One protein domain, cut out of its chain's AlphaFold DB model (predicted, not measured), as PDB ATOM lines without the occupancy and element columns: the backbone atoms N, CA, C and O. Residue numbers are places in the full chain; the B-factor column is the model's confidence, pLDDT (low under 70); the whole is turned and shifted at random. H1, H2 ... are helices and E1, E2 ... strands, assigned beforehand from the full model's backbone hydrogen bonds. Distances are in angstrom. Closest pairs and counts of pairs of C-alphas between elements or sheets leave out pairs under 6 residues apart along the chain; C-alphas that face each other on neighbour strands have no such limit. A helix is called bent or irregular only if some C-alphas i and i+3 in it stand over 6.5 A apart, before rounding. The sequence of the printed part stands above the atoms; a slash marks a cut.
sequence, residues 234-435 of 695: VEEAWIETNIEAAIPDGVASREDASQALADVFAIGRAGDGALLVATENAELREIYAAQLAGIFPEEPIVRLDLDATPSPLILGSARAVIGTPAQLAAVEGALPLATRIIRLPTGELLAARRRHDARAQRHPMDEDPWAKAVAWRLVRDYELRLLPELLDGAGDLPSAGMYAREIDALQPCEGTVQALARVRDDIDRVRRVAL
ATOM      1  N   VAL A 234     123.905  -4.625 -52.275       77.06
ATOM      2  CA  VAL A 234     123.505  -4.476 -50.878       77.06
ATOM      3  C   VAL A 234     123.463  -5.861 -50.258       77.06
ATOM      4  O   VAL A 234     122.832  -6.771 -50.797       77.06
ATOM      5  N   GLU A 235     124.165  -6.034 -49.143       80.31
ATOM      6  CA  GLU A 235     124.092  -7.275 -48.382       80.31
ATOM      7  C   GLU A 235     122.694  -7.423 -47.777       80.31
ATOM      8  O   GLU A 235     122.245  -6.576 -47.007       80.31
ATOM      9  N   GLU A 236     122.015  -8.518 -48.120       83.94
ATOM     10  CA  GLU A 236     120.640  -8.801 -47.689       83.94
ATOM     11  C   GLU A 236     120.491  -8.746 -46.163       83.94
ATOM     12  O   GLU A 236     119.533  -8.161 -45.672       83.94
ATOM     13  N   ALA A 237     121.495  -9.233 -45.425       86.44
ATOM     14  CA  ALA A 237     121.523  -9.209 -43.963       86.44
ATOM     15  C   ALA A 237     121.400  -7.790 -43.373       86.44
ATOM     16  O   ALA A 237     120.788  -7.605 -42.329       86.44
ATOM     17  N   TRP A 238     121.939  -6.766 -44.043       85.44
ATOM     18  CA  TRP A 238     121.849  -5.382 -43.560       85.44
ATOM     19  C   TRP A 238     120.443  -4.819 -43.757       85.44
ATOM     20  O   TRP A 238     119.954  -4.040 -42.940       85.44
ATOM     21  N   ILE A 239     119.787  -5.200 -44.855       88.19
ATOM     22  CA  ILE A 239     118.389  -4.846 -45.107       88.19
ATOM     23  C   ILE A 239     117.501  -5.565 -44.090       88.19
ATOM     24  O   ILE A 239     116.643  -4.926 -43.491       88.19
ATOM     25  N   GLU A 240     117.749  -6.854 -43.856       90.19
ATOM     26  CA  GLU A 240     117.053  -7.673 -42.862       90.19
ATOM     27  C   GLU A 240     117.095  -7.027 -41.473       90.19
ATOM     28  O   GLU A 240     116.036  -6.787 -40.901       90.19
ATOM     29  N   THR A 241     118.273  -6.627 -40.977       88.69
ATOM     30  CA  THR A 241     118.394  -5.951 -39.672       88.69
ATOM     31  C   THR A 241     117.581  -4.654 -39.600       88.69
ATOM     32  O   THR A 241     116.950  -4.372 -38.583       88.69
ATOM     33  N   ASN A 242     117.563  -3.854 -40.673       88.50
ATOM     34  CA  ASN A 242     116.781  -2.614 -40.697       88.50
ATOM     35  C   ASN A 242     115.266  -2.871 -40.763       88.50
ATOM     36  O   ASN A 242     114.496  -2.108 -40.190       88.50
ATOM     37  N   ILE A 243     114.835  -3.931 -41.455       89.38
ATOM     38  CA  ILE A 243     113.422  -4.328 -41.523       89.38
ATOM     39  C   ILE A 243     112.961  -4.894 -40.186       89.38
ATOM     40  O   ILE A 243     111.875  -4.566 -39.723       89.38
ATOM     41  N   GLU A 244     113.786  -5.712 -39.542       87.81
ATOM     42  CA  GLU A 244     113.503  -6.230 -38.210       87.81
ATOM     43  C   GLU A 244     113.340  -5.079 -37.203       87.81
ATOM     44  O   GLU A 244     112.373  -5.050 -36.444       87.81
ATOM     45  N   ALA A 245     114.206  -4.063 -37.271       87.56
ATOM     46  CA  ALA A 245     114.105  -2.856 -36.450       87.56
ATOM     47  C   ALA A 245     112.859  -1.990 -36.729       87.56
ATOM     48  O   ALA A 245     112.519  -1.152 -35.893       87.56
ATOM     49  N   ALA A 246     112.166  -2.181 -37.859       85.88
ATOM     50  CA  ALA A 246     110.925  -1.466 -38.162       85.88
ATOM     51  C   ALA A 246     109.764  -1.890 -37.249       85.88
ATOM     52  O   ALA A 246     108.810  -1.133 -37.069       85.88
ATOM     53  N   ILE A 247     109.825  -3.091 -36.663       83.50
ATOM     54  CA  ILE A 247     108.842  -3.540 -35.675       83.50
ATOM     55  C   ILE A 247     109.204  -2.919 -34.313       83.50
ATOM     56  O   ILE A 247     110.287  -3.202 -33.777       83.50
ATOM     57  N   PRO A 248     108.321  -2.082 -33.734       77.44
ATOM     58  CA  PRO A 248     108.605  -1.377 -32.493       77.44
ATOM     59  C   PRO A 248     108.707  -2.332 -31.303       77.44
ATOM     60  O   PRO A 248     108.047  -3.373 -31.249       77.44
ATOM     61  N   ASP A 249     109.498  -1.931 -30.313       69.88
ATOM     62  CA  ASP A 249     109.560  -2.623 -29.031       69.88
ATOM     63  C   ASP A 249     108.241  -2.389 -28.264       69.88
ATOM     64  O   ASP A 249     107.757  -1.259 -28.187       69.88
ATOM     65  N   GLY A 250     107.648  -3.452 -27.707       65.38
ATOM     66  CA  GLY A 250     106.440  -3.365 -26.865       65.38
ATOM     67  C   GLY A 250     105.152  -3.983 -27.426       65.38
ATOM     68  O   GLY A 250     104.154  -3.961 -26.722       65.38
ATOM     69  N   VAL A 251     105.164  -4.563 -28.632       61.38
ATOM     70  CA  VAL A 251     104.057  -5.380 -29.176       61.38
ATOM     71  C   VAL A 251     104.435  -6.849 -29.051       61.38
ATOM     72  O   VAL A 251     105.337  -7.255 -29.772       61.38
ATOM     73  N   ALA A 252     103.810  -7.628 -28.157       60.50
ATOM     74  CA  ALA A 252     103.954  -9.094 -28.023       60.50
ATOM     75  C   ALA A 252     105.381  -9.722 -28.063       60.50
ATOM     76  O   ALA A 252     105.500 -10.939 -28.001       60.50
ATOM     77  N   SER A 253     106.456  -8.924 -28.060       75.88
ATOM     78  CA  SER A 253     107.794  -9.187 -28.629       75.88
ATOM     79  C   SER A 253     107.896  -9.045 -30.162       75.88
ATOM     80  O   SER A 253     107.019  -9.442 -30.930       75.88
ATOM     81  N   ARG A 254     109.036  -8.504 -30.621       78.19
ATOM     82  CA  ARG A 254     109.359  -8.322 -32.047       78.19
ATOM     83  C   ARG A 254     109.324  -9.637 -32.835       78.19
ATOM     84  O   ARG A 254     108.895  -9.655 -33.990       78.19
ATOM     85  N   GLU A 255     109.768 -10.721 -32.207       79.88
ATOM     86  CA  GLU A 255     109.783 -12.066 -32.784       79.88
ATOM     87  C   GLU A 255     108.359 -12.578 -33.044       79.88
ATOM     88  O   GLU A 255     108.068 -13.087 -34.127       79.88
ATOM     89  N   ASP A 256     107.444 -12.364 -32.099       79.25
ATOM     90  CA  ASP A 256     106.051 -12.792 -32.222       79.25
ATOM     91  C   ASP A 256     105.302 -12.047 -33.327       79.25
ATOM     92  O   ASP A 256     104.614 -12.677 -34.134       79.25
ATOM     93  N   ALA A 257     105.478 -10.726 -33.414       80.44
ATOM     94  CA  ALA A 257     104.895  -9.928 -34.490       80.44
ATOM     95  C   ALA A 257     105.461 -10.323 -35.867       80.44
ATOM     96  O   ALA A 257     104.702 -10.490 -36.822       80.44
ATOM     97  N   SER A 258     106.780 -10.529 -35.960       83.38
ATOM     98  CA  SER A 258     107.441 -10.995 -37.188       83.38
ATOM     99  C   SER A 258     106.878 -12.340 -37.642       83.38
ATOM    100  O   SER A 258     106.521 -12.509 -38.807       83.38
ATOM    101  N   GLN A 259     106.759 -13.292 -36.716       80.81
ATOM    102  CA  GLN A 259     106.239 -14.616 -37.026       80.81
ATOM    103  C   GLN A 259     104.777 -14.550 -37.484       80.81
ATOM    104  O   GLN A 259     104.442 -15.160 -38.494       80.81
ATOM    105  N   ALA A 260     103.932 -13.752 -36.823       81.31
ATOM    106  CA  ALA A 260     102.532 -13.598 -37.215       81.31
ATOM    107  C   ALA A 260     102.365 -13.100 -38.658       81.31
ATOM    108  O   ALA A 260     101.536 -13.622 -39.406       81.31
ATOM    109  N   LEU A 261     103.188 -12.137 -39.082       84.94
ATOM    110  CA  LEU A 261     103.179 -11.639 -40.459       84.94
ATOM    111  C   LEU A 261     103.634 -12.712 -41.465       84.94
ATOM    112  O   LEU A 261     103.025 -12.855 -42.527       84.94
ATOM    113  N   ALA A 262     104.676 -13.487 -41.139       83.06
ATOM    114  CA  ALA A 262     105.145 -14.589 -41.986       83.06
ATOM    115  C   ALA A 262     104.096 -15.703 -42.131       83.06
ATOM    116  O   ALA A 262     103.857 -16.198 -43.236       83.06
ATOM    117  N   ASP A 263     103.443 -16.063 -41.031       79.06
ATOM    118  CA  ASP A 263     102.461 -17.142 -40.948       79.06
ATOM    119  C   ASP A 263     101.233 -16.854 -41.810       79.06
ATOM    120  O   ASP A 263     100.816 -17.677 -42.634       79.06
ATOM    121  N   VAL A 264     100.691 -15.645 -41.665       80.00
ATOM    122  CA  VAL A 264      99.534 -15.189 -42.434       80.00
ATOM    123  C   VAL A 264      99.867 -15.110 -43.931       80.00
ATOM    124  O   VAL A 264      99.078 -15.566 -44.764       80.00
ATOM    125  N   PHE A 265     101.069 -14.649 -44.290       80.94
ATOM    126  CA  PHE A 265     101.536 -14.660 -45.678       80.94
ATOM    127  C   PHE A 265     101.655 -16.079 -46.261       80.94
ATOM    128  O   PHE A 265     101.224 -16.329 -47.392       80.94
ATOM    129  N   ALA A 266     102.220 -17.026 -45.505       75.69
ATOM    130  CA  ALA A 266     102.406 -18.405 -45.956       75.69
ATOM    131  C   ALA A 266     101.068 -19.096 -46.280       75.69
ATOM    132  O   ALA A 266     100.981 -19.878 -47.232       75.69
ATOM    133  N   ILE A 267     100.015 -18.785 -45.521       73.81
ATOM    134  CA  ILE A 267      98.654 -19.284 -45.765       73.81
ATOM    135  C   ILE A 267      98.011 -18.603 -46.969       73.81
ATOM    136  O   ILE A 267      97.463 -19.303 -47.822       73.81
ATOM    137  N   GLY A 268      98.165 -17.282 -47.105       74.12
ATOM    138  CA  GLY A 268      97.741 -16.537 -48.298       74.12
ATOM    139  C   GLY A 268      98.271 -17.133 -49.603       74.12
ATOM    140  O   GLY A 268      97.563 -17.181 -50.606       74.12
ATOM    141  N   ARG A 269      99.499 -17.665 -49.588       71.81
ATOM    142  CA  ARG A 269     100.102 -18.325 -50.754       71.81
ATOM    143  C   ARG A 269      99.624 -19.747 -51.015       71.81
ATOM    144  O   ARG A 269      99.629 -20.172 -52.168       71.81
ATOM    145  N   ALA A 270      99.290 -20.497 -49.969       65.69
ATOM    146  CA  ALA A 270      98.883 -21.891 -50.101       65.69
ATOM    147  C   ALA A 270      97.506 -22.033 -50.764       65.69
ATOM    148  O   ALA A 270      97.230 -23.079 -51.347       65.69
ATOM    149  N   GLY A 271      96.660 -20.998 -50.671       61.22
ATOM    150  CA  GLY A 271      95.282 -20.993 -51.167       61.22
ATOM    151  C   GLY A 271      94.340 -21.811 -50.282       61.22
ATOM    152  O   GLY A 271      93.283 -21.318 -49.894       61.22
ATOM    153  N   ASP A 272      94.788 -22.991 -49.853       61.09
ATOM    154  CA  ASP A 272      93.996 -23.965 -49.115       61.09
ATOM    155  C   ASP A 272      94.428 -24.091 -47.646       61.09
ATOM    156  O   ASP A 272      95.615 -24.155 -47.308       61.09
ATOM    157  N   GLY A 273      93.421 -24.195 -46.779       68.62
ATOM    158  CA  GLY A 273      93.557 -24.542 -45.370       68.62
ATOM    159  C   GLY A 273      93.268 -23.400 -44.391       68.62
ATOM    160  O   GLY A 273      93.393 -22.219 -44.720       68.62
ATOM    161  N   ALA A 274      92.879 -23.784 -43.177       74.50
ATOM    162  CA  ALA A 274      92.578 -22.895 -42.066       74.50
ATOM    163  C   ALA A 274      93.787 -22.711 -41.138       74.50
ATOM    164  O   ALA A 274      94.480 -23.689 -40.834       74.50
ATOM    165  N   LEU A 275      94.012 -21.484 -40.661       78.75
ATOM    166  CA  LEU A 275      95.031 -21.174 -39.658       78.75
ATOM    167  C   LEU A 275      94.490 -21.389 -38.247       78.75
ATOM    168  O   LEU A 275      93.467 -20.825 -37.872       78.75
ATOM    169  N   LEU A 276      95.210 -22.150 -37.432       78.56
ATOM    170  CA  LEU A 276      94.905 -22.276 -36.010       78.56
ATOM    171  C   LEU A 276      95.981 -21.554 -35.210       78.56
ATOM    172  O   LEU A 276      97.135 -21.975 -35.259       78.56
ATOM    173  N   VAL A 277      95.592 -20.501 -34.490       80.62
ATOM    174  CA  VAL A 277      96.496 -19.678 -33.676       80.62
ATOM    175  C   VAL A 277      96.225 -19.958 -32.204       80.62
ATOM    176  O   VAL A 277      95.192 -19.543 -31.679       80.62
ATOM    177  N   ALA A 278      97.157 -20.648 -31.542       79.25
ATOM    178  CA  ALA A 278      97.078 -20.957 -30.118       79.25
ATOM    179  C   ALA A 278      98.114 -20.148 -29.330       79.25
ATOM    180  O   ALA A 278      99.307 -20.453 -29.360       79.25
ATOM    181  N   THR A 279      97.675 -19.119 -28.609       79.81
ATOM    182  CA  THR A 279      98.573 -18.306 -27.777       79.81
ATOM    183  C   THR A 279      97.843 -17.715 -26.577       79.81
ATOM    184  O   THR A 279      96.674 -17.344 -26.664       79.81
ATOM    185  N   GLU A 280      98.552 -17.616 -25.454       81.81
ATOM    186  CA  GLU A 280      98.073 -16.920 -24.254       81.81
ATOM    187  C   GLU A 280      98.164 -15.390 -24.406       81.81
ATOM    188  O   GLU A 280      97.513 -14.638 -23.683       81.81
ATOM    189  N   ASN A 281      98.942 -14.902 -25.378       83.25
ATOM    190  CA  ASN A 281      99.148 -13.477 -25.600       83.25
ATOM    191  C   ASN A 281      97.951 -12.847 -26.343       83.25
ATOM    192  O   ASN A 281      97.688 -13.151 -27.508       83.25
ATOM    193  N   ALA A 282      97.214 -11.957 -25.671       83.56
ATOM    194  CA  ALA A 282      96.047 -11.273 -26.231       83.56
ATOM    195  C   ALA A 282      96.388 -10.338 -27.406       83.56
ATOM    196  O   ALA A 282      95.678 -10.358 -28.411       83.56
ATOM    197  N   GLU A 283      97.490  -9.589 -27.321       81.31
ATOM    198  CA  GLU A 283      97.939  -8.691 -28.395       81.31
ATOM    199  C   GLU A 283      98.299  -9.482 -29.652       81.31
ATOM    200  O   GLU A 283      97.924  -9.116 -30.763       81.31
ATOM    201  N   LEU A 284      98.976 -10.624 -29.487       82.88
ATOM    202  CA  LEU A 284      99.333 -11.476 -30.617       82.88
ATOM    203  C   LEU A 284      98.082 -12.007 -31.334       82.88
ATOM    204  O   LEU A 284      98.029 -11.996 -32.562       82.88
ATOM    205  N   ARG A 285      97.051 -12.421 -30.582       85.94
ATOM    206  CA  ARG A 285      95.755 -12.833 -31.158       85.94
ATOM    207  C   ARG A 285      95.105 -11.714 -31.966       85.94
ATOM    208  O   ARG A 285      94.543 -11.986 -33.024       85.94
ATOM    209  N   GLU A 286      95.206 -10.472 -31.500       85.56
ATOM    210  CA  GLU A 286      94.706  -9.301 -32.221       85.56
ATOM    211  C   GLU A 286      95.470  -9.052 -33.527       85.56
ATOM    212  O   GLU A 286      94.835  -8.837 -34.558       85.56
ATOM    213  N   ILE A 287      96.804  -9.169 -33.524       85.38
ATOM    214  CA  ILE A 287      97.631  -9.039 -34.737       85.38
ATOM    215  C   ILE A 287      97.211 -10.065 -35.792       85.38
ATOM    216  O   ILE A 287      96.973  -9.695 -36.941       85.38
ATOM    217  N   TYR A 288      97.077 -11.342 -35.411       86.25
ATOM    218  CA  TYR A 288      96.613 -12.382 -36.332       86.25
ATOM    219  C   TYR A 288      95.219 -12.081 -36.875       86.25
ATOM    220  O   TYR A 288      95.008 -12.178 -38.081       86.25
ATOM    221  N   ALA A 289      94.278 -11.709 -36.004       86.94
ATOM    222  CA  ALA A 289      92.903 -11.436 -36.403       86.94
ATOM    223  C   ALA A 289      92.820 -10.268 -37.393       86.94
ATOM    224  O   ALA A 289      92.205 -10.411 -38.448       86.94
ATOM    225  N   ALA A 290      93.479  -9.147 -37.087       85.38
ATOM    226  CA  ALA A 290      93.495  -7.967 -37.945       85.38
ATOM    227  C   ALA A 290      94.167  -8.256 -39.297       85.38
ATOM    228  O   ALA A 290      93.629  -7.907 -40.347       85.38
ATOM    229  N   GLN A 291      95.307  -8.953 -39.286       85.88
ATOM    230  CA  GLN A 291      96.029  -9.285 -40.514       85.88
ATOM    231  C   GLN A 291      95.236 -10.254 -41.400       85.88
ATOM    232  O   GLN A 291      95.135 -10.048 -42.608       85.88
ATOM    233  N   LEU A 292      94.649 -11.301 -40.814       85.56
ATOM    234  CA  LEU A 292      93.813 -12.249 -41.548       85.56
ATOM    235  C   LEU A 292      92.571 -11.566 -42.121       85.56
ATOM    236  O   LEU A 292      92.235 -11.838 -43.268       85.56
ATOM    237  N   ALA A 293      91.930 -10.668 -41.367       85.69
ATOM    238  CA  ALA A 293      90.738  -9.952 -41.824       85.69
ATOM    239  C   ALA A 293      91.057  -9.016 -42.991       85.69
ATOM    240  O   ALA A 293      90.254  -8.875 -43.908       85.69
ATOM    241  N   GLY A 294      92.254  -8.425 -42.997       81.88
ATOM    242  CA  GLY A 294      92.722  -7.611 -44.115       81.88
ATOM    243  C   GLY A 294      93.025  -8.413 -45.386       81.88
ATOM    244  O   GLY A 294      92.780  -7.918 -46.483       81.88
ATOM    245  N   ILE A 295      93.549  -9.640 -45.268       79.56
ATOM    246  CA  ILE A 295      93.864 -10.492 -46.433       79.56
ATOM    247  C   ILE A 295      92.633 -11.262 -46.936       79.56
ATOM    248  O   ILE A 295      92.480 -11.444 -48.144       79.56
ATOM    249  N   PHE A 296      91.757 -11.694 -46.027       84.69
ATOM    250  CA  PHE A 296      90.580 -12.519 -46.302       84.69
ATOM    251  C   PHE A 296      89.294 -11.867 -45.758       84.69
ATOM    252  O   PHE A 296      88.670 -12.409 -44.847       84.69
ATOM    253  N   PRO A 297      88.867 -10.713 -46.303       82.81
ATOM    254  CA  PRO A 297      87.741  -9.947 -45.757       82.81
ATOM    255  C   PRO A 297      86.392 -10.680 -45.826       82.81
ATOM    256  O   PRO A 297      85.513 -10.423 -45.011       82.81
ATOM    257  N   GLU A 298      86.236 -11.604 -46.776       85.56
ATOM    258  CA  GLU A 298      84.995 -12.358 -47.016       85.56
ATOM    259  C   GLU A 298      84.997 -13.752 -46.364       85.56
ATOM    260  O   GLU A 298      84.042 -14.514 -46.520       85.56
ATOM    261  N   GLU A 299      86.074 -14.130 -45.666       86.38
ATOM    262  CA  GLU A 299      86.199 -15.453 -45.050       86.38
ATOM    263  C   GLU A 299      86.055 -15.375 -43.517       86.38
ATOM    264  O   GLU A 299      86.564 -14.445 -42.888       86.38
ATOM    265  N   PRO A 300      85.394 -16.353 -42.868       87.06
ATOM    266  CA  PRO A 300      85.146 -16.290 -41.432       87.06
ATOM    267  C   PRO A 300      86.436 -16.457 -40.614       87.06
ATOM    268  O   PRO A 300      87.123 -17.479 -40.700       87.06
ATOM    269  N   ILE A 301      86.725 -15.467 -39.765       88.69
ATOM    270  CA  ILE A 301      87.827 -15.471 -38.795       88.69
ATOM    271  C   ILE A 301      87.220 -15.534 -37.399       88.69
ATOM    272  O   ILE A 301      86.582 -14.590 -36.943       88.69
ATOM    273  N   VAL A 302      87.402 -16.665 -36.721       88.69
ATOM    274  CA  VAL A 302      86.744 -16.943 -35.443       88.69
ATOM    275  C   VAL A 302      87.696 -16.654 -34.290       88.69
ATOM    276  O   VAL A 302      88.740 -17.296 -34.159       88.69
ATOM    277  N   ARG A 303      87.307 -15.721 -33.417       88.75
ATOM    278  CA  ARG A 303      87.993 -15.427 -32.156       88.75
ATOM    279  C   ARG A 303      87.260 -16.074 -30.990       88.75
ATOM    280  O   ARG A 303      86.160 -15.667 -30.638       88.75
ATOM    281  N   LEU A 304      87.884 -17.076 -30.373       86.00
ATOM    282  CA  LEU A 304      87.310 -17.807 -29.235       86.00
ATOM    283  C   LEU A 304      87.300 -16.987 -27.936       86.00
ATOM    284  O   LEU A 304      86.761 -17.433 -26.926       86.00
ATOM    285  N   ASP A 305      87.932 -15.814 -27.939       80.81
ATOM    286  CA  ASP A 305      88.064 -14.925 -26.791       80.81
ATOM    287  C   ASP A 305      87.124 -13.717 -26.802       80.81
ATOM    288  O   ASP A 305      87.035 -13.047 -25.776       80.81
ATOM    289  N   LEU A 306      86.430 -13.446 -27.912       69.44
ATOM    290  CA  LEU A 306      85.591 -12.250 -28.060       69.44
ATOM    291  C   LEU A 306      84.087 -12.516 -28.250       69.44
ATOM    292  O   LEU A 306      83.334 -11.551 -28.215       69.44
ATOM    293  N   ASP A 307      83.618 -13.768 -28.347       62.00
ATOM    294  CA  ASP A 307      82.203 -14.071 -28.636       62.00
ATOM    295  C   ASP A 307      81.659 -15.328 -27.920       62.00
ATOM    296  O   ASP A 307      82.405 -16.193 -27.456       62.00
ATOM    297  N   ALA A 308      80.323 -15.432 -27.839       66.06
ATOM    298  CA  ALA A 308      79.601 -16.617 -27.367       66.06
ATOM    299  C   ALA A 308      79.906 -17.860 -28.226       66.06
ATOM    300  O   ALA A 308      80.263 -17.738 -29.395       66.06
ATOM    301  N   THR A 309      79.729 -19.055 -27.649       66.88
ATOM    302  CA  THR A 309      80.113 -20.356 -28.226       66.88
ATOM    303  C   THR A 309      79.775 -20.459 -29.726       66.88
ATOM    304  O   THR A 309      78.597 -20.591 -30.074       66.88
ATOM    305  N   PRO A 310      80.774 -20.388 -30.630       77.62
ATOM    306  CA  PRO A 310      80.522 -20.334 -32.065       77.62
ATOM    307  C   PRO A 310      79.925 -21.653 -32.566       77.62
ATOM    308  O   PRO A 310      80.271 -22.735 -32.088       77.62
ATOM    309  N   SER A 311      79.012 -21.573 -33.539       82.56
ATOM    310  CA  SER A 311      78.361 -22.776 -34.068       82.56
ATOM    311  C   SER A 311      79.372 -23.707 -34.766       82.56
ATOM    312  O   SER A 311      80.301 -23.218 -35.419       82.56
ATOM    313  N   PRO A 312      79.177 -25.041 -34.718       81.31
ATOM    314  CA  PRO A 312      80.073 -25.991 -35.384       81.31
ATOM    315  C   PRO A 312      80.217 -25.770 -36.897       81.31
ATOM    316  O   PRO A 312      81.269 -26.053 -37.461       81.31
ATOM    317  N   LEU A 313      79.180 -25.238 -37.559       82.12
ATOM    318  CA  LEU A 313      79.215 -24.921 -38.990       82.12
ATOM    319  C   LEU A 313      80.172 -23.763 -39.297       82.12
ATOM    320  O   LEU A 313      80.956 -23.855 -40.238       82.12
ATOM    321  N   ILE A 314      80.143 -22.703 -38.480       84.75
ATOM    322  CA  ILE A 314      81.048 -21.557 -38.640       84.75
ATOM    323  C   ILE A 314      82.488 -22.006 -38.399       84.75
ATOM    324  O   ILE A 314      83.346 -21.744 -39.239       84.75
ATOM    325  N   LEU A 315      82.736 -22.752 -37.314       82.94
ATOM    326  CA  LEU A 315      84.062 -23.291 -36.998       82.94
ATOM    327  C   LEU A 315      84.607 -24.185 -38.116       82.94
ATOM    328  O   LEU A 315      85.758 -24.012 -38.496       82.94
ATOM    329  N   GLY A 316      83.791 -25.072 -38.692       77.38
ATOM    330  CA  GLY A 316      84.216 -25.957 -39.781       77.38
ATOM    331  C   GLY A 316      84.530 -25.235 -41.098       77.38
ATOM    332  O   GLY A 316      85.287 -25.762 -41.912       77.38
ATOM    333  N   SER A 317      83.973 -24.035 -41.298       82.06
ATOM    334  CA  SER A 317      84.197 -23.185 -42.481       82.06
ATOM    335  C   SER A 317      85.228 -22.068 -42.273       82.06
ATOM    336  O   SER A 317      85.540 -21.349 -43.220       82.06
ATOM    337  N   ALA A 318      85.747 -21.906 -41.052       84.38
ATOM    338  CA  ALA A 318      86.633 -20.810 -40.677       84.38
ATOM    339  C   ALA A 318      87.953 -20.831 -41.460       84.38
ATOM    340  O   ALA A 318      88.637 -21.856 -41.510       84.38
ATOM    341  N   ARG A 319      88.369 -19.670 -41.982       85.25
ATOM    342  CA  ARG A 319      89.727 -19.465 -42.507       85.25
ATOM    343  C   ARG A 319      90.753 -19.426 -41.390       85.25
ATOM    344  O   ARG A 319      91.900 -19.823 -41.590       85.25
ATOM    345  N   ALA A 320      90.353 -18.965 -40.212       85.38
ATOM    346  CA  ALA A 320      91.192 -19.030 -39.034       85.38
ATOM    347  C   ALA A 320      90.377 -19.181 -37.754       85.38
ATOM    348  O   ALA A 320      89.294 -18.611 -37.629       85.38
ATOM    349  N   VAL A 321      90.937 -19.909 -36.790       86.12
ATOM    350  CA  VAL A 321      90.422 -19.985 -35.419       86.12
ATOM    351  C   VAL A 321      91.538 -19.568 -34.466       86.12
ATOM    352  O   VAL A 321      92.619 -20.164 -34.455       86.12
ATOM    353  N   ILE A 322      91.279 -18.520 -33.690       88.06
ATOM    354  CA  ILE A 322      92.254 -17.845 -32.831       88.06
ATOM    355  C   ILE A 322      91.782 -17.950 -31.381       88.06
ATOM    356  O   ILE A 322      90.649 -17.583 -31.064       88.06
ATOM    357  N   GLY A 323      92.643 -18.434 -30.489       86.75
ATOM    358  CA  GLY A 323      92.315 -18.587 -29.071       86.75
ATOM    359  C   GLY A 323      93.507 -19.029 -28.229       86.75
ATOM    360  O   GLY A 323      94.632 -19.139 -28.719       86.75
ATOM    361  N   THR A 324      93.268 -19.289 -26.947       85.06
ATOM    362  CA  THR A 324      94.256 -19.963 -26.095       85.06
ATOM    363  C   THR A 324      94.304 -21.462 -26.426       85.06
ATOM    364  O   THR A 324      93.330 -22.009 -26.961       85.06
ATOM    365  N   PRO A 325      95.403 -22.169 -26.106       79.38
ATOM    366  CA  PRO A 325      95.466 -23.625 -26.226       79.38
ATOM    367  C   PRO A 325      94.262 -24.341 -25.589       79.38
ATOM    368  O   PRO A 325      93.683 -25.231 -26.209       79.38
ATOM    369  N   ALA A 326      93.829 -23.901 -24.402       79.81
ATOM    370  CA  ALA A 326      92.676 -24.472 -23.705       79.81
ATOM    371  C   ALA A 326      91.354 -24.260 -24.465       79.81
ATOM    372  O   ALA A 326      90.540 -25.178 -24.570       79.81
ATOM    373  N   GLN A 327      91.148 -23.070 -25.038       83.00
ATOM    374  CA  GLN A 327      89.954 -22.764 -25.829       83.00
ATOM    375  C   GLN A 327      89.892 -23.600 -27.111       83.00
ATOM    376  O   GLN A 327      88.835 -24.123 -27.453       83.00
ATOM    377  N   LEU A 328      91.022 -23.761 -27.805       80.25
ATOM    378  CA  LEU A 328      91.096 -24.568 -29.025       80.25
ATOM    379  C   LEU A 328      90.879 -26.059 -28.752       80.25
ATOM    380  O   LEU A 328      90.213 -26.723 -29.546       80.25
ATOM    381  N   ALA A 329      91.395 -26.577 -27.634       77.69
ATOM    382  CA  ALA A 329      91.148 -27.954 -27.211       77.69
ATOM    383  C   ALA A 329      89.652 -28.211 -26.943       77.69
ATOM    384  O   ALA A 329      89.126 -29.254 -27.325       77.69
ATOM    385  N   ALA A 330      88.937 -27.240 -26.366       79.31
ATOM    386  CA  ALA A 330      87.505 -27.364 -26.078       79.31
ATOM    387  C   ALA A 330      86.622 -27.480 -27.337       79.31
ATOM    388  O   ALA A 330      85.523 -28.030 -27.264       79.31
ATOM    389  N   VAL A 331      87.090 -26.987 -28.489       78.88
ATOM    390  CA  VAL A 331      86.352 -27.012 -29.765       78.88
ATOM    391  C   VAL A 331      86.979 -27.939 -30.810       78.88
ATOM    392  O   VAL A 331      86.593 -27.882 -31.976       78.88
ATOM    393  N   GLU A 332      87.916 -28.815 -30.417       76.19
ATOM    394  CA  GLU A 332      88.724 -29.640 -31.331       76.19
ATOM    395  C   GLU A 332      87.878 -30.409 -32.359       76.19
ATOM    396  O   GLU A 332      88.208 -30.429 -33.545       76.19
ATOM    397  N   GLY A 333      86.751 -30.986 -31.928       73.19
ATOM    398  CA  GLY A 333      85.856 -31.768 -32.788       73.19
ATOM    399  C   GLY A 333      85.100 -30.963 -33.854       73.19
ATOM    400  O   GLY A 333      84.525 -31.564 -34.760       73.19
ATOM    401  N   ALA A 334      85.093 -29.632 -33.760       78.44
ATOM    402  CA  ALA A 334      84.426 -28.727 -34.697       78.44
ATOM    403  C   ALA A 334      85.410 -27.891 -35.539       78.44
ATOM    404  O   ALA A 334      84.972 -27.084 -36.358       78.44
ATOM    405  N   LEU A 335      86.726 -28.061 -35.350       76.44
ATOM    406  CA  LEU A 335      87.744 -27.342 -36.118       76.44
ATOM    407  C   LEU A 335      87.762 -27.782 -37.600       76.44
ATOM    408  O   LEU A 335      87.404 -28.923 -37.910       76.44
ATOM    409  N   PRO A 336      88.220 -26.919 -38.529       71.62
ATOM    410  CA  PRO A 336      88.329 -27.262 -39.947       71.62
ATOM    411  C   PRO A 336      89.184 -28.518 -40.199       71.62
ATOM    412  O   PRO A 336      90.186 -28.753 -39.527       71.62
ATOM    413  N   LEU A 337      88.834 -29.321 -41.212       61.94
ATOM    414  CA  LEU A 337      89.555 -30.565 -41.544       61.94
ATOM    415  C   LEU A 337      90.884 -30.328 -42.286       61.94
ATOM    416  O   LEU A 337      91.817 -31.124 -42.166       61.94
ATOM    417  N   ALA A 338      90.983 -29.244 -43.059       57.00
ATOM    418  CA  ALA A 338      92.203 -28.829 -43.747       57.00
ATOM    419  C   ALA A 338      92.864 -27.704 -42.945       57.00
ATOM    420  O   ALA A 338      92.636 -26.537 -43.225       57.00
ATOM    421  N   THR A 339      93.641 -28.023 -41.911       57.44
ATOM    422  CA  THR A 339      94.292 -26.997 -41.075       57.44
ATOM    423  C   THR A 339      95.786 -26.943 -41.329       57.44
ATOM    424  O   THR A 339      96.478 -27.952 -41.163       57.44
ATOM    425  N   ARG A 340      96.296 -25.756 -41.666       57.31
ATOM    426  CA  ARG A 340      97.722 -25.441 -41.589       57.31
ATOM    427  C   ARG A 340      97.948 -24.821 -40.214       57.31
ATOM    428  O   ARG A 340      97.403 -23.774 -39.891       57.31
ATOM    429  N   ILE A 341      98.669 -25.528 -39.359       55.41
ATOM    430  CA  ILE A 341      98.816 -25.142 -37.953       55.41
ATOM    431  C   ILE A 341     100.091 -24.347 -37.814       55.41
ATOM    432  O   ILE A 341     101.150 -24.857 -38.180       55.41
ATOM    433  N   ILE A 342     100.001 -23.155 -37.228       54.78
ATOM    434  CA  ILE A 342     101.191 -22.419 -36.829       54.78
ATOM    435  C   ILE A 342     101.032 -21.951 -35.380       54.78
ATOM    436  O   ILE A 342     100.058 -21.300 -35.024       54.78
ATOM    437  N   ARG A 343     101.999 -22.373 -34.552       53.78
ATOM    438  CA  ARG A 343     102.095 -22.248 -33.086       53.78
ATOM    439  C   ARG A 343     101.063 -23.044 -32.269       53.78
ATOM    440  O   ARG A 343      99.916 -22.658 -32.081       53.78
ATOM    441  N   LEU A 344     101.553 -24.142 -31.698       49.53
ATOM    442  CA  LEU A 344     101.138 -24.654 -30.393       49.53
ATOM    443  C   LEU A 344     102.379 -24.733 -29.504       49.53
ATOM    444  O   LEU A 344     103.448 -25.065 -30.027       49.53
ATOM    445  N   PRO A 345     102.258 -24.549 -28.181       42.91
ATOM    446  CA  PRO A 345     103.239 -25.099 -27.260       42.91
ATOM    447  C   PRO A 345     103.335 -26.614 -27.488       42.91
ATOM    448  O   PRO A 345     102.323 -27.301 -27.649       42.91
ATOM    449  N   THR A 346     104.554 -27.138 -27.540       39.66
ATOM    450  CA  THR A 346     104.838 -28.566 -27.691       39.66
ATOM    451  C   THR A 346     104.121 -29.350 -26.587       39.66
ATOM    452  O   THR A 346     104.457 -29.196 -25.417       39.66
ATOM    453  N   GLY A 347     103.129 -30.175 -26.935       48.97
ATOM    454  CA  GLY A 347     102.413 -30.972 -25.933       48.97
ATOM    455  C   GLY A 347     101.158 -31.665 -26.442       48.97
ATOM    456  O   GLY A 347     101.176 -32.874 -26.642       48.97
ATOM    457  N   GLU A 348     100.064 -30.941 -26.675       51.81
ATOM    458  CA  GLU A 348      98.744 -31.586 -26.775       51.81
ATOM    459  C   GLU A 348      97.852 -30.973 -27.856       51.81
ATOM    460  O   GLU A 348      97.095 -30.043 -27.615       51.81
ATOM    461  N   LEU A 349      97.976 -31.517 -29.073       51.47
ATOM    462  CA  LEU A 349      96.979 -31.489 -30.164       51.47
ATOM    463  C   LEU A 349      97.563 -32.339 -31.313       51.47
ATOM    464  O   LEU A 349      97.993 -31.833 -32.350       51.47
ATOM    465  N   LEU A 350      97.744 -33.648 -31.074       52.28
ATOM    466  CA  LEU A 350      98.695 -34.483 -31.838       52.28
ATOM    467  C   LEU A 350      98.158 -35.785 -32.458       52.28
ATOM    468  O   LEU A 350      98.968 -36.609 -32.896       52.28
ATOM    469  N   ALA A 351      96.841 -35.955 -32.602       48.38
ATOM    470  CA  ALA A 351      96.279 -37.125 -33.295       48.38
ATOM    471  C   ALA A 351      95.708 -36.811 -34.695       48.38
ATOM    472  O   ALA A 351      95.979 -37.550 -35.642       48.38
ATOM    473  N   ALA A 352      95.007 -35.686 -34.881       44.38
ATOM    474  CA  ALA A 352      94.378 -35.349 -36.170       44.38
ATOM    475  C   ALA A 352      95.340 -34.715 -37.207       44.38
ATOM    476  O   ALA A 352      95.082 -34.729 -38.408       44.38
ATOM    477  N   ARG A 353      96.491 -34.192 -36.760       50.12
ATOM    478  CA  ARG A 353      97.275 -33.168 -37.482       50.12
ATOM    479  C   ARG A 353      98.459 -33.679 -38.326       50.12
ATOM    480  O   ARG A 353      99.100 -32.896 -39.014       50.12
ATOM    481  N   ARG A 354      98.740 -34.992 -38.353       46.12
ATOM    482  CA  ARG A 354      99.926 -35.564 -39.047       46.12
ATOM    483  C   ARG A 354      99.722 -35.963 -40.519       46.12
ATOM    484  O   ARG A 354     100.679 -36.391 -41.155       46.12
ATOM    485  N   ARG A 355      98.510 -35.863 -41.085       45.75
ATOM    486  CA  ARG A 355      98.229 -36.361 -42.456       45.75
ATOM    487  C   ARG A 355      98.235 -35.290 -43.556       45.75
ATOM    488  O   ARG A 355      98.462 -35.642 -44.708       45.75
ATOM    489  N   HIS A 356      98.042 -34.011 -43.226       47.59
ATOM    490  CA  HIS A 356      98.040 -32.922 -44.219       47.59
ATOM    491  C   HIS A 356      99.444 -32.332 -44.462       47.59
ATOM    492  O   HIS A 356      99.810 -32.021 -45.595       47.59
ATOM    493  N   ASP A 357     100.275 -32.282 -43.417       44.25
ATOM    494  CA  ASP A 357     101.638 -31.733 -43.462       44.25
ATOM    495  C   ASP A 357     102.590 -32.490 -44.410       44.25
ATOM    496  O   ASP A 357     103.584 -31.943 -44.878       44.25
ATOM    497  N   ALA A 358     102.261 -33.742 -44.750       40.81
ATOM    498  CA  ALA A 358     103.034 -34.576 -45.670       40.81
ATOM    499  C   ALA A 358     102.757 -34.296 -47.164       40.81
ATOM    500  O   ALA A 358     103.459 -34.840 -48.018       40.81
ATOM    501  N   ARG A 359     101.741 -33.484 -47.507       41.91
ATOM    502  CA  ARG A 359     101.347 -33.197 -48.906       41.91
ATOM    503  C   ARG A 359     101.474 -31.736 -49.332       41.91
ATOM    504  O   ARG A 359     101.501 -31.483 -50.535       41.91
ATOM    505  N   ALA A 360     101.595 -30.792 -48.400       46.62
ATOM    506  CA  ALA A 360     101.917 -29.415 -48.755       46.62
ATOM    507  C   ALA A 360     103.371 -29.368 -49.248       46.62
ATOM    508  O   ALA A 360     104.302 -29.595 -48.476       46.62
ATOM    509  N   GLN A 361     103.583 -29.112 -50.541       40.88
ATOM    510  CA  GLN A 361     104.915 -28.816 -51.070       40.88
ATOM    511  C   GLN A 361     105.419 -27.539 -50.390       40.88
ATOM    512  O   GLN A 361     105.097 -26.434 -50.816       40.88
ATOM    513  N   ARG A 362     106.165 -27.690 -49.292       48.44
ATOM    514  CA  ARG A 362     106.767 -26.569 -48.567       48.44
ATOM    515  C   ARG A 362     107.762 -25.889 -49.496       48.44
ATOM    516  O   ARG A 362     108.705 -26.531 -49.967       48.44
ATOM    517  N   HIS A 363     107.562 -24.604 -49.783       47.72
ATOM    518  CA  HIS A 363     108.618 -23.847 -50.430       47.72
ATOM    519  C   HIS A 363     109.708 -23.622 -49.370       47.72
ATOM    520  O   HIS A 363     109.385 -23.143 -48.287       47.72
ATOM    521  N   PRO A 364     110.999 -23.891 -49.638       46.16
ATOM    522  CA  PRO A 364     112.077 -23.700 -48.655       46.16
ATOM    523  C   PRO A 364     112.228 -22.265 -48.111       46.16
ATOM    524  O   PRO A 364     113.060 -22.032 -47.251       46.16
ATOM    525  N   MET A 365     111.482 -21.304 -48.667       50.34
ATOM    526  CA  MET A 365     111.469 -19.892 -48.261       50.34
ATOM    527  C   MET A 365     110.278 -19.553 -47.354       50.34
ATOM    528  O   MET A 365     110.186 -18.423 -46.897       50.34
ATOM    529  N   ASP A 366     109.365 -20.500 -47.119       53.81
ATOM    530  CA  ASP A 366     108.247 -20.334 -46.182       53.81
ATOM    531  C   ASP A 366     108.699 -20.555 -44.720       53.81
ATOM    532  O   ASP A 366     107.903 -20.385 -43.805       53.81
ATOM    533  N   GLU A 367     109.963 -20.946 -44.506       60.94
ATOM    534  CA  GLU A 367     110.607 -21.109 -43.189       60.94
ATOM    535  C   GLU A 367     111.568 -19.953 -42.856       60.94
ATOM    536  O   GLU A 367     112.133 -19.916 -41.765       60.94
ATOM    537  N   ASP A 368     111.788 -19.019 -43.789       72.81
ATOM    538  CA  ASP A 368     112.655 -17.870 -43.534       72.81
ATOM    539  C   ASP A 368     111.958 -16.864 -42.597       72.81
ATOM    540  O   ASP A 368     110.754 -16.628 -42.747       72.81
ATOM    541  N   PRO A 369     112.701 -16.210 -41.682       83.44
ATOM    542  CA  PRO A 369     112.170 -15.117 -40.875       83.44
ATOM    543  C   PRO A 369     111.515 -14.034 -41.738       83.44
ATOM    544  O   PRO A 369     111.977 -13.742 -42.845       83.44
ATOM    545  N   TRP A 370     110.471 -13.382 -41.215       88.44
ATOM    546  CA  TRP A 370     109.728 -12.344 -41.942       88.44
ATOM    547  C   TRP A 370     110.633 -11.253 -42.522       88.44
ATOM    548  O   TRP A 370     110.532 -10.938 -43.708       88.44
ATOM    549  N   ALA A 371     111.565 -10.726 -41.724       89.75
ATOM    550  CA  ALA A 371     112.464  -9.663 -42.164       89.75
ATOM    551  C   ALA A 371     113.320 -10.093 -43.366       89.75
ATOM    552  O   ALA A 371     113.433  -9.353 -44.343       89.75
ATOM    553  N   LYS A 372     113.839 -11.326 -43.345       89.44
ATOM    554  CA  LYS A 372     114.579 -11.930 -44.458       89.44
ATOM    555  C   LYS A 372     113.693 -12.132 -45.687       89.44
ATOM    556  O   LYS A 372     114.070 -11.776 -46.803       89.44
ATOM    557  N   ALA A 373     112.477 -12.639 -45.485       87.44
ATOM    558  CA  ALA A 373     111.499 -12.829 -46.548       87.44
ATOM    559  C   ALA A 373     111.139 -11.503 -47.248       87.44
ATOM    560  O   ALA A 373     111.016 -11.477 -48.479       87.44
ATOM    561  N   VAL A 374     110.997 -10.404 -46.500       89.69
ATOM    562  CA  VAL A 374     110.778  -9.058 -47.052       89.69
ATOM    563  C   VAL A 374     112.052  -8.537 -47.726       89.69
ATOM    564  O   VAL A 374     111.984  -8.114 -48.881       89.69
ATOM    565  N   ALA A 375     113.213  -8.617 -47.066       91.06
ATOM    566  CA  ALA A 375     114.502  -8.145 -47.583       91.06
ATOM    567  C   ALA A 375     114.822  -8.742 -48.957       91.06
ATOM    568  O   ALA A 375     115.075  -8.009 -49.918       91.06
ATOM    569  N   TRP A 376     114.726 -10.068 -49.078       88.31
ATOM    570  CA  TRP A 376     114.952 -10.777 -50.333       88.31
ATOM    571  C   TRP A 376     114.026 -10.269 -51.445       88.31
ATOM    572  O   TRP A 376     114.476  -9.999 -52.562       88.31
ATOM    573  N   ARG A 377     112.731 -10.083 -51.153       88.44
ATOM    574  CA  ARG A 377     111.751  -9.599 -52.140       88.44
ATOM    575  C   ARG A 377     112.009  -8.161 -52.551       88.44
ATOM    576  O   ARG A 377     111.855  -7.865 -53.730       88.44
ATOM    577  N   LEU A 378     112.435  -7.292 -51.635       88.38
ATOM    578  CA  LEU A 378     112.793  -5.907 -51.953       88.38
ATOM    579  C   LEU A 378     113.984  -5.848 -52.908       88.38
ATOM    580  O   LEU A 378     113.924  -5.154 -53.924       88.38
ATOM    581  N   VAL A 379     115.039  -6.620 -52.625       88.25
ATOM    582  CA  VAL A 379     116.202  -6.730 -53.516       88.25
ATOM    583  C   VAL A 379     115.768  -7.264 -54.880       88.25
ATOM    584  O   VAL A 379     116.153  -6.720 -55.914       88.25
ATOM    585  N   ARG A 380     114.928  -8.304 -54.901       86.62
ATOM    586  CA  ARG A 380     114.445  -8.929 -56.137       86.62
ATOM    587  C   ARG A 380     113.521  -8.039 -56.964       86.62
ATOM    588  O   ARG A 380     113.645  -8.055 -58.187       86.62
ATOM    589  N   ASP A 381     112.623  -7.291 -56.331       85.81
ATOM    590  CA  ASP A 381     111.765  -6.289 -56.971       85.81
ATOM    591  C   ASP A 381     112.627  -5.219 -57.645       85.81
ATOM    592  O   ASP A 381     112.518  -4.971 -58.848       85.81
ATOM    593  N   TYR A 382     113.589  -4.686 -56.894       87.12
ATOM    594  CA  TYR A 382     114.507  -3.677 -57.390       87.12
ATOM    595  C   TYR A 382     115.400  -4.197 -58.528       87.12
ATOM    596  O   TYR A 382     115.553  -3.518 -59.539       87.12
ATOM    597  N   GLU A 383     115.935  -5.420 -58.460       86.81
ATOM    598  CA  GLU A 383     116.709  -6.020 -59.563       86.81
ATOM    599  C   GLU A 383     115.907  -6.169 -60.871       86.81
ATOM    600  O   GLU A 383     116.507  -6.260 -61.944       86.81
ATOM    601  N   LEU A 384     114.571  -6.212 -60.803       86.94
ATOM    602  CA  LEU A 384     113.677  -6.378 -61.954       86.94
ATOM    603  C   LEU A 384     113.014  -5.074 -62.423       86.94
ATOM    604  O   LEU A 384     112.336  -5.085 -63.451       86.94
ATOM    605  N   ARG A 385     113.242  -3.952 -61.730       87.06
ATOM    606  CA  ARG A 385     112.566  -2.659 -61.957       87.06
ATOM    607  C   ARG A 385     112.665  -2.102 -63.378       87.06
ATOM    608  O   ARG A 385     111.789  -1.361 -63.798       87.06
ATOM    609  N   LEU A 386     113.719  -2.450 -64.126       87.94
ATOM    610  CA  LEU A 386     113.901  -1.986 -65.504       87.94
ATOM    611  C   LEU A 386     113.029  -2.757 -66.505       87.94
ATOM    612  O   LEU A 386     112.810  -2.274 -67.606       87.94
ATOM    613  N   LEU A 387     112.524  -3.948 -66.162       86.56
ATOM    614  CA  LEU A 387     111.784  -4.782 -67.115       86.56
ATOM    615  C   LEU A 387     110.566  -4.090 -67.751       86.56
ATOM    616  O   LEU A 387     110.435  -4.217 -68.966       86.56
ATOM    617  N   PRO A 388     109.709  -3.354 -67.013       82.56
ATOM    618  CA  PRO A 388     108.601  -2.618 -67.622       82.56
ATOM    619  C   PRO A 388     109.058  -1.590 -68.668       82.56
ATOM    620  O   PRO A 388     108.459  -1.512 -69.738       82.56
ATOM    621  N   GLU A 389     110.141  -0.849 -68.387       84.81
ATOM    622  CA  GLU A 389     110.737   0.119 -69.323       84.81
ATOM    623  C   GLU A 389     111.285  -0.585 -70.573       84.81
ATOM    624  O   GLU A 389     111.073  -0.127 -71.688       84.81
ATOM    625  N   LEU A 390     111.976  -1.714 -70.394       86.31
ATOM    626  CA  LEU A 390     112.668  -2.427 -71.476       86.31
ATOM    627  C   LEU A 390     111.743  -3.252 -72.383       86.31
ATOM    628  O   LEU A 390     112.186  -3.774 -73.406       86.31
ATOM    629  N   LEU A 391     110.484  -3.427 -71.988       82.62
ATOM    630  CA  LEU A 391     109.493  -4.242 -72.694       82.62
ATOM    631  C   LEU A 391     108.317  -3.395 -73.200       82.62
ATOM    632  O   LEU A 391     107.227  -3.926 -73.396       82.62
ATOM    633  N   ASP A 392     108.546  -2.091 -73.398       70.38
ATOM    634  CA  ASP A 392     107.593  -1.122 -73.956       70.38
ATOM    635  C   ASP A 392     106.227  -1.125 -73.246       70.38
ATOM    636  O   ASP A 392     105.176  -1.001 -73.873       70.38
ATOM    637  N   GLY A 393     106.225  -1.305 -71.921       57.69
ATOM    638  CA  GLY A 393     104.991  -1.308 -71.135       57.69
ATOM    639  C   GLY A 393     104.041  -2.468 -71.451       57.69
ATOM    640  O   GLY A 393     102.852  -2.341 -71.168       57.69
ATOM    641  N   ALA A 394     104.533  -3.581 -72.019       46.81
ATOM    642  CA  ALA A 394     103.738  -4.786 -72.245       46.81
ATOM    643  C   ALA A 394     103.036  -5.216 -70.943       46.81
ATOM    644  O   ALA A 394     103.655  -5.763 -70.023       46.81
ATOM    645  N   GLY A 395     101.739  -4.907 -70.877       45.91
ATOM    646  CA  GLY A 395     100.846  -5.262 -69.787       45.91
ATOM    647  C   GLY A 395     100.882  -6.765 -69.529       45.91
ATOM    648  O   GLY A 395     100.974  -7.565 -70.458       45.91
ATOM    649  N   ASP A 396     100.835  -7.128 -68.250       49.06
ATOM    650  CA  ASP A 396     100.850  -8.501 -67.734       49.06
ATOM    651  C   ASP A 396     102.149  -9.301 -67.911       49.06
ATOM    652  O   ASP A 396     102.151 -10.462 -68.325       49.06
ATOM    653  N   LEU A 397     103.276  -8.742 -67.463       57.12
ATOM    654  CA  LEU A 397     104.426  -9.562 -67.064       57.12
ATOM    655  C   LEU A 397     104.245 -10.029 -65.614       57.12
ATOM    656  O   LEU A 397     104.416  -9.221 -64.705       57.12
ATOM    657  N   PRO A 398     104.003 -11.328 -65.343       54.88
ATOM    658  CA  PRO A 398     103.777 -11.799 -63.978       54.88
ATOM    659  C   PRO A 398     104.980 -11.559 -63.066       54.88
ATOM    660  O   PRO A 398     104.814 -11.429 -61.869       54.88
ATOM    661  N   SER A 399     106.203 -11.517 -63.604       56.34
ATOM    662  CA  SER A 399     107.411 -11.313 -62.797       56.34
ATOM    663  C   SER A 399     107.675  -9.850 -62.435       56.34
ATOM    664  O   SER A 399     108.330  -9.605 -61.424       56.34
ATOM    665  N   ALA A 400     107.165  -8.890 -63.214       57.25
ATOM    666  CA  ALA A 400     107.270  -7.467 -62.904       57.25
ATOM    667  C   ALA A 400     106.096  -7.086 -61.988       57.25
ATOM    668  O   ALA A 400     104.947  -7.048 -62.413       57.25
ATOM    669  N   GLY A 401     106.373  -6.889 -60.700       68.81
ATOM    670  CA  GLY A 401     105.356  -6.561 -59.697       68.81
ATOM    671  C   GLY A 401     104.806  -7.743 -58.891       68.81
ATOM    672  O   GLY A 401     104.104  -7.503 -57.915       68.81
ATOM    673  N   MET A 402     105.155  -9.002 -59.202       78.12
ATOM    674  CA  MET A 402     104.862 -10.135 -58.299       78.12
ATOM    675  C   MET A 402     105.517  -9.934 -56.935       78.12
ATOM    676  O   MET A 402     104.842 -10.051 -55.918       78.12
ATOM    677  N   TYR A 403     106.803  -9.574 -56.907       82.56
ATOM    678  CA  TYR A 403     107.492  -9.304 -55.646       82.56
ATOM    679  C   TYR A 403     106.904  -8.095 -54.926       82.56
ATOM    680  O   TYR A 403     106.705  -8.170 -53.722       82.56
ATOM    681  N   ALA A 404     106.540  -7.037 -55.654       80.38
ATOM    682  CA  ALA A 404     105.861  -5.883 -55.081       80.38
ATOM    683  C   ALA A 404     104.534  -6.265 -54.389       80.38
ATOM    684  O   ALA A 404     104.317  -5.872 -53.248       80.38
ATOM    685  N   ARG A 405     103.695  -7.099 -55.027       80.88
ATOM    686  CA  ARG A 405     102.454  -7.627 -54.421       80.88
ATOM    687  C   ARG A 405     102.730  -8.513 -53.206       80.88
ATOM    688  O   ARG A 405     102.002  -8.446 -52.226       80.88
ATOM    689  N   GLU A 406     103.771  -9.341 -53.260       84.75
ATOM    690  CA  GLU A 406     104.158 -10.186 -52.124       84.75
ATOM    691  C   GLU A 406     104.698  -9.378 -50.945       84.75
ATOM    692  O   GLU A 406     104.420  -9.731 -49.806       84.75
ATOM    693  N   ILE A 407     105.440  -8.299 -51.202       85.81
ATOM    694  CA  ILE A 407     105.858  -7.348 -50.167       85.81
ATOM    695  C   ILE A 407     104.620  -6.701 -49.549       85.81
ATOM    696  O   ILE A 407     104.505  -6.688 -48.330       85.81
ATOM    697  N   ASP A 408     103.682  -6.220 -50.371       82.31
ATOM    698  CA  ASP A 408     102.446  -5.598 -49.887       82.31
ATOM    699  C   ASP A 408     101.619  -6.580 -49.020       82.31
ATOM    700  O   ASP A 408     101.037  -6.159 -48.025       82.31
ATOM    701  N   ALA A 409     101.629  -7.882 -49.339       82.06
ATOM    702  CA  ALA A 409     100.977  -8.939 -48.550       82.06
ATOM    703  C   ALA A 409     101.735  -9.339 -47.266       82.06
ATOM    704  O   ALA A 409     101.129  -9.862 -46.334       82.06
ATOM    705  N   LEU A 410     103.052  -9.114 -47.212       85.69
ATOM    706  CA  LEU A 410     103.884  -9.311 -46.016       85.69
ATOM    707  C   LEU A 410     103.823  -8.118 -45.051       85.69
ATOM    708  O   LEU A 410     104.312  -8.222 -43.926       85.69
ATOM    709  N   GLN A 411     103.281  -6.976 -45.478       84.31
ATOM    710  CA  GLN A 411     103.160  -5.782 -44.645       84.31
ATOM    711  C   GLN A 411     101.917  -5.845 -43.745       84.31
ATOM    712  O   GLN A 411     100.906  -6.430 -44.138       84.31
ATOM    713  N   PRO A 412     101.939  -5.178 -42.575       84.38
ATOM    714  CA  PRO A 412     100.742  -5.005 -41.761       84.38
ATOM    715  C   PRO A 412      99.585  -4.376 -42.558       84.38
ATOM    716  O   PRO A 412      99.771  -3.384 -43.282       84.38
ATOM    717  N   CYS A 413      98.394  -4.964 -42.435       80.12
ATOM    718  CA  CYS A 413      97.145  -4.426 -42.970       80.12
ATOM    719  C   CYS A 413      96.738  -3.125 -42.254       80.12
ATOM    720  O   CYS A 413      97.164  -2.838 -41.133       80.12
ATOM    721  N   GLU A 414      95.909  -2.310 -42.910       69.31
ATOM    722  CA  GLU A 414      95.301  -1.145 -42.261       69.31
ATOM    723  C   GLU A 414      94.351  -1.617 -41.147       69.31
ATOM    724  O   GLU A 414      93.566  -2.538 -41.354       69.31
ATOM    725  N   GLY A 415      94.440  -1.015 -39.957       63.88
ATOM    726  CA  GLY A 415      93.662  -1.436 -38.783       63.88
ATOM    727  C   GLY A 415      94.341  -2.482 -37.893       63.88
ATOM    728  O   GLY A 415      93.840  -2.752 -36.804       63.88
ATOM    729  N   THR A 416      95.504  -3.018 -38.284       67.94
ATOM    730  CA  THR A 416      96.398  -3.722 -37.350       67.94
ATOM    731  C   THR A 416      96.811  -2.774 -36.211       67.94
ATOM    732  O   THR A 416      96.859  -1.559 -36.416       67.94
ATOM    733  N   VAL A 417      97.099  -3.319 -35.016       71.06
ATOM    734  CA  VAL A 417      97.506  -2.582 -33.797       71.06
ATOM    735  C   VAL A 417      98.341  -1.344 -34.146       71.06
ATOM    736  O   VAL A 417      99.339  -1.457 -34.859       71.06
ATOM    737  N   GLN A 418      97.954  -0.167 -33.635       71.06
ATOM    738  CA  GLN A 418      98.493   1.146 -34.036       71.06
ATOM    739  C   GLN A 418     100.031   1.219 -34.047       71.06
ATOM    740  O   GLN A 418     100.616   1.932 -34.863       71.06
ATOM    741  N   ALA A 419     100.695   0.458 -33.175       68.88
ATOM    742  CA  ALA A 419     102.146   0.332 -33.133       68.88
ATOM    743  C   ALA A 419     102.759  -0.158 -34.467       68.88
ATOM    744  O   ALA A 419     103.808   0.336 -34.872       68.88
ATOM    745  N   LEU A 420     102.092  -1.056 -35.199       76.50
ATOM    746  CA  LEU A 420     102.573  -1.606 -36.473       76.50
ATOM    747  C   LEU A 420     102.292  -0.703 -37.687       76.50
ATOM    748  O   LEU A 420     102.796  -0.974 -38.777       76.50
ATOM    749  N   ALA A 421     101.558   0.402 -37.518       73.31
ATOM    750  CA  ALA A 421     101.215   1.306 -38.617       73.31
ATOM    751  C   ALA A 421     102.450   1.925 -39.302       73.31
ATOM    752  O   ALA A 421     102.423   2.193 -40.501       73.31
ATOM    753  N   ARG A 422     103.551   2.122 -38.559       78.56
ATOM    754  CA  ARG A 422     104.800   2.713 -39.082       78.56
ATOM    755  C   ARG A 422     105.699   1.726 -39.824       78.56
ATOM    756  O   ARG A 422     106.522   2.161 -40.621       78.56
ATOM    757  N   VAL A 423     105.510   0.418 -39.628       84.94
ATOM    758  CA  VAL A 423     106.354  -0.630 -40.231       84.94
ATOM    759  C   VAL A 423     106.390  -0.496 -41.753       84.94
ATOM    760  O   VAL A 423     107.444  -0.625 -42.369       84.94
ATOM    761  N   ARG A 424     105.240  -0.195 -42.368       84.06
ATOM    762  CA  ARG A 424     105.123   0.037 -43.813       84.06
ATOM    763  C   ARG A 424     106.002   1.200 -44.276       84.06
ATOM    764  O   ARG A 424     106.776   1.038 -45.219       84.06
ATOM    765  N   ASP A 425     105.913   2.338 -43.590       79.94
ATOM    766  CA  ASP A 425     106.702   3.532 -43.900       79.94
ATOM    767  C   ASP A 425     108.202   3.281 -43.706       79.94
ATOM    768  O   ASP A 425     109.016   3.743 -44.505       79.94
ATOM    769  N   ASP A 426     108.579   2.537 -42.668       84.69
ATOM    770  CA  ASP A 426     109.974   2.224 -42.362       84.69
ATOM    771  C   ASP A 426     110.576   1.227 -43.365       84.69
ATOM    772  O   ASP A 426     111.697   1.432 -43.835       84.69
ATOM    773  N   ILE A 427     109.817   0.219 -43.808       86.12
ATOM    774  CA  ILE A 427     110.222  -0.653 -44.924       86.12
ATOM    775  C   ILE A 427     110.430   0.174 -46.197       86.12
ATOM    776  O   ILE A 427     111.443   0.008 -46.885       86.12
ATOM    777  N   ASP A 428     109.515   1.096 -46.504       80.75
ATOM    778  CA  ASP A 428     109.643   1.977 -47.667       80.75
ATOM    779  C   ASP A 428     110.856   2.917 -47.554       80.75
ATOM    780  O   ASP A 428     111.521   3.182 -48.561       80.75
ATOM    781  N   ARG A 429     111.213   3.375 -46.344       81.06
ATOM    782  CA  ARG A 429     112.460   4.126 -46.091       81.06
ATOM    783  C   ARG A 429     113.691   3.290 -46.411       81.06
ATOM    784  O   ARG A 429     114.554   3.750 -47.159       81.06
ATOM    785  N   VAL A 430     113.768   2.069 -45.880       85.31
ATOM    786  CA  VAL A 430     114.894   1.152 -46.130       85.31
ATOM    787  C   VAL A 430     115.026   0.884 -47.625       85.31
ATOM    788  O   VAL A 430     116.110   1.041 -48.191       85.31
ATOM    789  N   ARG A 431     113.905   0.574 -48.287       84.12
ATOM    790  CA  ARG A 431     113.817   0.335 -49.730       84.12
ATOM    791  C   ARG A 431     114.390   1.517 -50.534       84.12
ATOM    792  O   ARG A 431     115.216   1.300 -51.419       84.12
ATOM    793  N   ARG A 432     114.006   2.757 -50.200       80.06
ATOM    794  CA  ARG A 432     114.399   3.989 -50.918       80.06
ATOM    795  C   ARG A 432     115.832   4.456 -50.658       80.06
ATOM    796  O   ARG A 432     116.377   5.170 -51.490       80.06
ATOM    797  N   VAL A 433     116.437   4.100 -49.526       80.12
ATOM    798  CA  VAL A 433     117.798   4.548 -49.172       80.12
ATOM    799  C   VAL A 433     118.852   3.498 -49.515       80.12
ATOM    800  O   VAL A 433     119.935   3.847 -49.983       80.12
ATOM    801  N   ALA A 434     118.555   2.218 -49.281       83.62
ATOM    802  CA  ALA A 434     119.549   1.155 -49.389       83.62
ATOM    803  C   ALA A 434     119.774   0.687 -50.833       83.62
ATOM    804  O   ALA A 434     120.903   0.387 -51.207       83.62
ATOM    805  N   LEU A 435     118.711   0.609 -51.639       88.12
ATOM    806  CA  LEU A 435     118.736  -0.044 -52.950       88.12
ATOM    807  C   LEU A 435     119.206   0.855 -54.112       88.12
ATOM    808  O   LEU A 435     120.028   0.383 -54.911       88.12
TER     809      LEU A 435
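This is residues 234 to 435 of the 695 residues of the protein "Superfamily I DNA/RNA helicase" of Minicystis rosea (UniProt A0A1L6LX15). The domain has two lobes along one long axis: at one end a small parallel sheet, E2 E3 E1 E4, with H2 and H3 side by side over one face and the short H5 on the other, and at the other end a cluster of helices, H1, H6, H8 and H9. H2 sits between the lobes, packing on the sheet and on H6 and H8, while H7 lies at the far end, where residues 389 to 395 stick out. The printed part has 202 residues, with nine named helices and four named strands in the order H1 H2 E1 H3 E2 H4 E3 H5 E4 H6 H7 H8 H9; the class is mixed, helices and strands. It is compact, with a radius of gyration of the C-alphas of 18.2 A, and only just elongated, with spans of 56 by 37 by 28 A.

The sheet runs E2, residues 301 to 303, E3, residues 320 to 323, E1, residues 274 to 278, and E4, residues 339 to 341, with E2 and E4 as edge strands. E2 and E3 are parallel at 9 degrees, with N 302 and O 320 within hydrogen-bond range at 2.9 A. E3 and E1 are parallel at 11 degrees, with N 277 and O 321 at 3.0 A. E1 and E4 are parallel at 36 degrees, with N 340 and O 274 at 2.9 A. H3, residues 282 to 295, is on the sheet over E3 at a height of 9.0 A, along the strands at 10 degrees to E3 on the local plane. H2, residues 254 to 270, is on the same face at a height of 10.5 A, over E1 and only just over E4, on which 3 of its C-alphas fall. H2 and H3 touch at a shallow tilt of 31 degrees, the same way; their closest C-alphas are those of Ala 260 and Tyr 288, 6.1 A apart. H5, residues 325 to 330, is on the opposite face and stands up from the sheet, its line rising 50 degrees. H4, residues 312 to 317, only grazes the sheet with residues 314 to 317. E2, H4, E3 is a strand-helix-strand unit, two parallel neighbour strands with a helix between them along the chain. E1, H3, E2 and E3, H5, E4 are split units, each with another strand between its two in the sheet; the three crossovers are right-handed. Outward from H2, its residues 258 to 262 touch H6, residues 370 to 384, at a steep tilt of 58 degrees, with the C-alphas of Ala 262 and Trp 370 closest at 5.1 A. Its residues 261 to 265 touch H8, residues 402 to 410, with the C-alphas of Phe 265 and Leu 410 closest at 5.9 A. H6 and H8 touch at a shallow tilt of 24 degrees, opposite ways, closest at C-alphas 381 and 403, 5.4 A. H1, residues 236 to 244, touches H6, closest at C-alphas 240 and 371, 5.1 A. H1 also touches H9, residues 418 to 434, closest at C-alphas 243 and 427, 5.9 A. H7, residues 387 to 390, and H6 meet only through their link. Every O i to N i+4 pair is within hydrogen-bond range in H1, H2, H3, H4, H5, H6 and H8, and 9 of 13 are in H9; H7 is too short for such a pair.

H1 begins at C-alpha 236, (120.640, -8.801, -47.689). From first to last C-alpha H9 is 26.1 A long, H2 24.9 A, H6 21.3 A, H3 20.3 A and E1 12.9 A. E1 begins at C-alpha 274, (92.578, -22.895, -42.066). H9 ends at C-alpha 434, (119.549, 1.155, -49.389); it is irregular, but only just, with C-alphas 419 and 422 6.9 A apart.

The two C-alphas farthest apart are those of Ala 330 and Asp 392, 58.2 A. The printed part has no cut. The links from E4 to H6, 28 residues, and from H7 to H8, 11 residues, are long. The mean pLDDT of the printed part is 75.0, and 56 residues are under 70, among them residues 337 to 367 and 393 to 401.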